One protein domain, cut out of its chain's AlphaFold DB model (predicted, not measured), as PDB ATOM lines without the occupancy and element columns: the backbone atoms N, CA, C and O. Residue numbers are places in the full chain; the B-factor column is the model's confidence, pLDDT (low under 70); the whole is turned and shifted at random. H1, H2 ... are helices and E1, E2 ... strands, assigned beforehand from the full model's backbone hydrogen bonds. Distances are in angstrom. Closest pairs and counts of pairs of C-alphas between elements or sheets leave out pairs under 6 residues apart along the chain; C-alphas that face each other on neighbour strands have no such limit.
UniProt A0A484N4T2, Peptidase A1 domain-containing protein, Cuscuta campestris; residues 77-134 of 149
ATOM      1  N   THR A  77     134.523 173.112 240.201       94.44
ATOM      2  CA  THR A  77     134.855 174.429 240.757       94.44
ATOM      3  C   THR A  77     135.169 174.348 242.241       94.44
ATOM      4  O   THR A  77     134.572 173.554 242.964       94.44
ATOM      5  N   THR A  78     136.033 175.242 242.710       94.19
ATOM      6  CA  THR A  78     136.231 175.517 244.135       94.19
ATOM      7  C   THR A  78     136.159 177.029 244.367       94.19
ATOM      8  O   THR A  78     136.592 177.785 243.489       94.19
ATOM      9  N   PRO A  79     135.592 177.507 245.489       92.81
ATOM     10  CA  PRO A  79     135.628 178.922 245.823       92.81
ATOM     11  C   PRO A  79     137.068 179.423 245.965       92.81
ATOM     12  O   PRO A  79     137.919 178.757 246.556       92.81
ATOM     13  N   LEU A  80     137.327 180.631 245.462       89.88
ATOM     14  CA  LEU A  80     138.564 181.332 245.787       89.88
ATOM     15  C   LEU A  80     138.566 181.678 247.279       89.88
ATOM     16  O   LEU A  80     137.557 182.126 247.825       89.88
ATOM     17  N   ASP A  81     139.709 181.485 247.927       86.88
ATOM     18  CA  ASP A  81     139.928 181.913 249.300       86.88
ATOM     19  C   ASP A  81     140.098 183.438 249.318       86.88
ATOM     20  O   ASP A  81     141.140 183.966 248.927       86.88
ATOM     21  N   THR A  82     139.051 184.147 249.742       73.56
ATOM     22  CA  THR A  82     139.007 185.613 249.820       73.56
ATOM     23  C   THR A  82     139.379 186.138 251.204       73.56
ATOM     24  O   THR A  82     138.974 187.246 251.558       73.56
ATOM     25  N   LEU A  83     140.122 185.370 252.015       63.03
ATOM     26  CA  LEU A  83     140.492 185.771 253.378       63.03
ATOM     27  C   LEU A  83     141.134 187.163 253.458       63.03
ATOM     28  O   LEU A  83     141.121 187.777 254.521       63.03
ATOM     29  N   HIS A  84     141.689 187.668 252.355       59.66
ATOM     30  CA  HIS A  84     142.109 189.056 252.219       59.66
ATOM     31  C   HIS A  84     141.400 189.652 250.997       59.66
ATOM     32  O   HIS A  84     141.798 189.392 249.865       59.66
ATOM     33  N   TYR A  85     140.365 190.469 251.223       52.75
ATOM     34  CA  TYR A  85     139.634 191.199 250.169       52.75
ATOM     35  C   TYR A  85     140.544 192.075 249.282       52.75
ATOM     36  O   TYR A  85     140.143 192.470 248.191       52.75
ATOM     37  N   GLU A  86     141.767 192.359 249.739       60.53
ATOM     38  CA  GLU A  86     142.792 193.127 249.025       60.53
ATOM     39  C   GLU A  86     143.873 192.252 248.365       60.53
ATOM     40  O   GLU A  86     144.816 192.775 247.771       60.53
ATOM     41  N   SER A  87     143.770 190.920 248.453       71.06
ATOM     42  CA  SER A  87     144.725 190.031 247.793       71.06
ATOM     43  C   SER A  87     144.562 190.114 246.279       71.06
ATOM     44  O   SER A  87     143.516 189.793 245.718       71.06
ATOM     45  N   VAL A  88     145.646 190.493 245.606       84.31
ATOM     46  CA  VAL A  88     145.765 190.431 244.143       84.31
ATOM     47  C   VAL A  88     146.055 189.011 243.643       84.31
ATOM     48  O   VAL A  88     146.086 188.784 242.437       84.31
ATOM     49  N   LEU A  89     146.287 188.060 244.552       88.06
ATOM     50  CA  LEU A  89     146.641 186.676 244.242       88.06
ATOM     51  C   LEU A  89     145.402 185.780 244.257       88.06
ATOM     52  O   LEU A  89     144.537 185.931 245.120       88.06
ATOM     53  N   TYR A  90     145.362 184.798 243.354       90.38
ATOM     54  CA  TYR A  90     144.359 183.735 243.400       90.38
ATOM     55  C   TYR A  90     144.810 182.661 244.375       90.38
ATOM     56  O   TYR A  90     145.816 181.984 244.154       90.38
ATOM     57  N   SER A  91     144.038 182.506 245.443       91.25
ATOM     58  CA  SER A  91     144.215 181.469 246.448       91.25
ATOM     59  C   SER A  91     143.001 180.562 246.513       91.25
ATOM     60  O   SER A  91     141.881 181.005 246.274       91.25
ATOM     61  N   ILE A  92     143.217 179.303 246.878       93.06
ATOM     62  CA  ILE A  92     142.160 178.367 247.281       93.06
ATOM     63  C   ILE A  92     142.524 177.721 248.609       93.06
ATOM     64  O   ILE A  92     143.699 177.652 248.972       93.06
ATOM     65  N   ARG A  93     141.516 177.203 249.307       93.31
ATOM     66  CA  ARG A  93     141.705 176.389 250.505       93.31
ATOM     67  C   ARG A  93     141.795 174.917 250.126       93.31
ATOM     68  O   ARG A  93     140.900 174.386 249.474       93.31
ATOM     69  N   ILE A  94     142.878 174.273 250.541       93.50
ATOM     70  CA  ILE A  94     143.043 172.823 250.507       93.50
ATOM     71  C   ILE A  94     142.714 172.306 251.901       93.50
ATOM     72  O   ILE A  94     143.374 172.696 252.856       93.50
ATOM     73  N   GLU A  95     141.697 171.454 252.015       92.88
ATOM     74  CA  GLU A  95     141.243 170.893 253.301       92.88
ATOM     75  C   GLU A  95     142.041 169.651 253.714       92.88
ATOM     76  O   GLU A  95     142.257 169.394 254.896       92.88
ATOM     77  N   GLN A  96     142.471 168.864 252.729       93.38
ATOM     78  CA  GLN A  96     143.259 167.656 252.926       93.38
ATOM     79  C   GLN A  96     143.982 167.285 251.632       93.38
ATOM     80  O   GLN A  96     143.571 167.670 250.534       93.38
ATOM     81  N   ILE A  97     145.021 166.465 251.759       92.75
ATOM     82  CA  ILE A  97     145.661 165.788 250.631       92.75
ATOM     83  C   ILE A  97     145.530 164.277 250.822       92.75
ATOM     84  O   ILE A  97     145.359 163.790 251.935       92.75
ATOM     85  N   SER A  98     145.629 163.499 249.746       92.75
ATOM     86  CA  SER A  98     145.398 162.042 249.795       92.75
ATOM     87  C   SER A  98     146.309 161.279 250.766       92.75
ATOM     88  O   SER A  98     145.990 160.163 251.165       92.75
ATOM     89  N   ILE A  99     147.440 161.877 251.140       92.06
ATOM     90  CA  ILE A  99     148.477 161.279 251.983       92.06
ATOM     91  C   ILE A  99     148.483 161.824 253.421       92.06
ATOM     92  O   ILE A  99     149.349 161.443 254.207       92.06
ATOM     93  N   GLY A 100     147.557 162.724 253.773       87.25
ATOM     94  CA  GLY A 100     147.464 163.274 255.122       87.25
ATOM     95  C   GLY A 100     146.459 164.415 255.280       87.25
ATOM     96  O   GLY A 100     146.144 165.147 254.341       87.25
ATOM     97  N   ASN A 101     145.992 164.590 256.514       89.56
ATOM     98  CA  ASN A 101     145.045 165.638 256.887       89.56
ATOM     99  C   ASN A 101     145.810 166.926 257.210       89.56
ATOM    100  O   ASN A 101     146.123 167.188 258.370       89.56
ATOM    101  N   VAL A 102     146.152 167.688 256.172       90.75
ATOM    102  CA  VAL A 102     146.785 169.004 256.288       90.75
ATOM    103  C   VAL A 102     145.938 170.030 255.548       90.75
ATOM    104  O   VAL A 102     145.570 169.818 254.391       90.75
ATOM    105  N   GLU A 103     145.644 171.134 256.225       92.19
ATOM    106  CA  GLU A 103     144.861 172.239 255.683       92.19
ATOM    107  C   GLU A 103     145.776 173.432 255.402       92.19
ATOM    108  O   GLU A 103     146.561 173.839 256.259       92.19
ATOM    109  N   PHE A 104     145.691 174.002 254.200       90.81
ATOM    110  CA  PHE A 104     146.493 175.165 253.826       90.81
ATOM    111  C   PHE A 104     145.876 175.955 252.671       90.81
ATOM    112  O   PHE A 104     145.077 175.444 251.888       90.81
ATOM    113  N   ALA A 105     146.280 177.221 252.543       91.19
ATOM    114  CA  ALA A 105     145.980 178.024 251.365       91.19
ATOM    115  C   ALA A 105     147.012 177.743 250.263       91.19
ATOM    116  O   ALA A 105     148.219 177.808 250.504       91.19
ATOM    117  N   ALA A 106     146.542 177.456 249.051       92.69
ATOM    118  CA  ALA A 106     147.380 177.268 247.872       92.69
ATOM    119  C   ALA A 106     147.258 178.479 246.942       92.69
ATOM    120  O   ALA A 106     146.146 178.890 246.612       92.69
ATOM    121  N   LEU A 107     148.398 179.030 246.521       91.88
ATOM    122  CA  LEU A 107     148.477 180.144 245.576       91.88
ATOM    123  C   LEU A 107     148.670 179.619 244.153       91.88
ATOM    124  O   LEU A 107     149.519 178.758 243.920       91.88
ATOM    125  N   PHE A 108     147.932 180.179 243.198       90.81
ATOM    126  CA  PHE A 108     148.175 179.935 241.780       90.81
ATOM    127  C   PHE A 108     149.223 180.916 241.256       90.81
ATOM    128  O   PHE A 108     149.003 182.126 241.239       90.81
ATOM    129  N   ASP A 109     150.358 180.377 240.815       88.25
ATOM    130  CA  ASP A 109     151.492 181.139 240.296       88.25
ATOM    131  C   ASP A 109     151.950 180.562 238.950       88.25
ATOM    132  O   ASP A 109     152.400 179.420 238.874       88.25
ATOM    133  N   SER A 110     151.852 181.360 237.885       86.62
ATOM    134  CA  SER A 110     152.400 181.021 236.565       86.62
ATOM    135  C   SER A 110     153.845 181.494 236.368       86.62
ATOM    136  O   SER A 110     154.417 181.279 235.302       86.62
ATOM    137  N   GLY A 111     154.426 182.184 237.354       83.19
ATOM    138  CA  GLY A 111     155.808 182.664 237.357       83.19
ATOM    139  C   GLY A 111     156.831 181.624 237.824       83.19
ATOM    140  O   GLY A 111     158.033 181.830 237.645       83.19
ATOM    141  N   SER A 112     156.380 180.500 238.383       84.62
ATOM    142  CA  SER A 112     157.227 179.383 238.815       84.62
ATOM    143  C   SER A 112     157.069 178.166 237.903       84.62
ATOM    144  O   SER A 112     155.987 177.872 237.407       84.62
ATOM    145  N   THR A 113     158.151 177.408 237.710       85.75
ATOM    146  CA  THR A 113     158.132 176.147 236.941       85.75
ATOM    147  C   THR A 113     157.763 174.927 237.784       85.75
ATOM    148  O   THR A 113     157.513 173.855 237.240       85.75
ATOM    149  N   VAL A 114     157.759 175.072 239.111       90.12
ATOM    150  CA  VAL A 114     157.521 173.996 240.078       90.12
ATOM    151  C   VAL A 114     156.602 174.474 241.193       90.12
ATOM    152  O   VAL A 114     156.583 175.656 241.538       90.12
ATOM    153  N   THR A 115     155.875 173.535 241.795       93.81
ATOM    154  CA  THR A 115     155.104 173.800 243.013       93.81
ATOM    155  C   THR A 115     156.056 174.021 244.185       93.81
ATOM    156  O   THR A 115     156.918 173.186 244.459       93.81
ATOM    157  N   ARG A 116     155.899 175.146 244.888       93.50
ATOM    158  CA  ARG A 116     156.629 175.440 246.125       93.50
ATOM    159  C   ARG A 116     155.770 175.056 247.319       93.50
ATOM    160  O   ARG A 116     154.604 175.431 247.388       93.50
ATOM    161  N   LEU A 117     156.362 174.318 248.247       94.38
ATOM    162  CA  LEU A 117     155.702 173.807 249.440       94.38
ATOM    163  C   LEU A 117     156.430 174.331 250.676       94.38
ATOM    164  O   LEU A 117     157.646 174.523 250.634       94.38
ATOM    165  N   ASN A 118     155.691 174.565 251.758       92.88
ATOM    166  CA  ASN A 118     156.307 174.817 253.058       92.88
ATOM    167  C   ASN A 118     156.923 173.521 253.617       92.88
ATOM    168  O   ASN A 118     156.639 172.426 253.127       92.88
ATOM    169  N   ASP A 119     157.746 173.646 254.655       94.31
ATOM    170  CA  ASP A 119     158.510 172.521 255.202       94.31
ATOM    171  C   ASP A 119     157.623 171.372 255.698       94.31
ATOM    172  O   ASP A 119     157.967 170.205 255.510       94.31
ATOM    173  N   GLU A 120     156.470 171.681 256.296       92.38
ATOM    174  CA  GLU A 120     155.524 170.686 256.808       92.38
ATOM    175  C   GLU A 120     154.941 169.831 255.674       92.38
ATOM    176  O   GLU A 120     155.064 168.603 255.680       92.38
ATOM    177  N   ILE A 121     154.365 170.483 254.660       94.00
ATOM    178  CA  ILE A 121     153.718 169.814 253.527       94.00
ATOM    179  C   ILE A 121     154.766 169.111 252.661       94.00
ATOM    180  O   ILE A 121     154.557 167.975 252.231       94.00
ATOM    181  N   TYR A 122     155.913 169.756 252.434       95.50
ATOM    182  CA  TYR A 122     157.020 169.165 251.694       95.50
ATOM    183  C   TYR A 122     157.505 167.881 252.364       95.50
ATOM    184  O   TYR A 122     157.626 166.858 251.697       95.50
ATOM    185  N   SER A 123     157.732 167.905 253.680       94.25
ATOM    186  CA  SER A 123     158.216 166.734 254.417       94.25
ATOM    187  C   SER A 123     157.216 165.580 254.376       94.25
ATOM    188  O   SER A 123     157.617 164.426 254.211       94.25
ATOM    189  N   LEU A 124     155.917 165.877 254.490       94.31
ATOM    190  CA  LEU A 124     154.850 164.883 254.374       94.31
ATOM    191  C   LEU A 124     154.856 164.212 252.990       94.31
ATOM    192  O   LEU A 124     154.868 162.981 252.905       94.31
ATOM    193  N   ILE A 125     154.903 165.009 251.917       94.06
ATOM    194  CA  ILE A 125     154.928 164.513 250.534       94.06
ATOM    195  C   ILE A 125     156.212 163.742 250.243       94.06
ATOM    196  O   ILE A 125     156.138 162.620 249.748       94.06
ATOM    197  N   ALA A 126     157.373 164.301 250.583       94.31
ATOM    198  CA  ALA A 126     158.669 163.681 250.331       94.31
ATOM    199  C   ALA A 126     158.783 162.324 251.036       94.31
ATOM    200  O   ALA A 126     159.121 161.330 250.402       94.31
ATOM    201  N   LYS A 127     158.394 162.240 252.315       93.62
ATOM    202  CA  LYS A 127     158.420 160.980 253.069       93.62
ATOM    203  C   LYS A 127     157.485 159.927 252.475       93.62
ATOM    204  O   LYS A 127     157.839 158.749 252.428       93.62
ATOM    205  N   HIS A 128     156.286 160.329 252.053       93.75
ATOM    206  CA  HIS A 128     155.358 159.403 251.412       93.75
ATOM    207  C   HIS A 128     155.903 158.923 250.063       93.75
ATOM    208  O   HIS A 128     155.917 157.721 249.809       93.75
ATOM    209  N   PHE A 129     156.409 159.837 249.235       92.62
ATOM    210  CA  PHE A 129     157.022 159.516 247.949       92.62
ATOM    211  C   PHE A 129     158.204 158.551 248.108       92.62
ATOM    212  O   PHE A 129     158.209 157.493 247.481       92.62
ATOM    213  N   ASP A 130     159.138 158.845 249.016       91.88
ATOM    214  CA  ASP A 130     160.305 158.000 249.302       91.88
ATOM    215  C   ASP A 130     159.907 156.574 249.714       91.88
ATOM    216  O   ASP A 130     160.593 155.616 249.370       91.88
ATOM    217  N   SER A 131     158.772 156.403 250.403       92.00
ATOM    218  CA  SER A 131     158.274 155.075 250.791       92.00
ATOM    219  C   SER A 131     157.772 154.224 249.614       92.00
ATOM    220  O   SER A 131     157.689 153.000 249.731       92.00
ATOM    221  N   LEU A 132     157.434 154.856 248.485       91.50
ATOM    222  CA  LEU A 132     156.940 154.196 247.274       91.50
ATOM    223  C   LEU A 132     158.056 153.902 246.265       91.50
ATOM    224  O   LEU A 132     157.901 153.020 245.412       91.50
ATOM    225  N   VAL A 133     159.174 154.626 246.345       90.81
ATOM    226  CA  VAL A 133     160.325 154.430 245.464       90.81
ATOM    227  C   VAL A 133     161.028 153.123 245.833       90.81
ATOM    228  O   VAL A 133     161.550 152.947 246.928       90.81
ATOM    229  N   LYS A 134     161.043 152.180 244.886       81.88
ATOM    230  CA  LYS A 134     161.707 150.871 245.035       81.88
ATOM    231  C   LYS A 134     163.195 150.904 244.680       81.88
ATOM    232  O   LYS A 134     163.900 149.928 244.922       81.88
TER     233      LYS A 134
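This is residues 77 to 134 of the 149 residues of the protein "Peptidase A1 domain-containing protein" of Cuscuta campestris (UniProt A0A484N4T2). There is little regular structure here: a small two-stranded hairpin, E1 and E2, with a long winding stretch, residues 77 to 90, towards one end of the elongated outline and one helix, H1, towards the other. The printed part has 58 residues, with E1, E2 and H1 in that order holding only 22 of them; the class is mixed and the sheet antiparallel. The whole is loose, with a radius of gyration of the C-alphas of 13.6 A and spans of 45 by 25 by 22 A.

Residues 77 to 90 hold no named element. E1 is residues 91 to 94, 9.6 A long, from C-alpha 91 at (144.215, 181.469, 246.448). E2 is residues 104 to 107, 9.8 A. H1 is residues 119 to 132, 20.0 A, to C-alpha 132 at (156.940, 154.196, 247.274).

E1 and E2 form a hairpin of antiparallel neighbours, their directions at 146 degrees. N 94 and O 104, 2.8 A, are within hydrogen-bond range. E1 and H1 are apart. In H1, 9 of 10 O i to N i+4 pairs are within range.

The two farthest C-alphas, of Glu 86 and Lys 134, are 46.5 A apart. The printed part has no cut. The link E2 to H1 is long, with 11 residues. Residues 83 to 86 are under 70 in pLDDT.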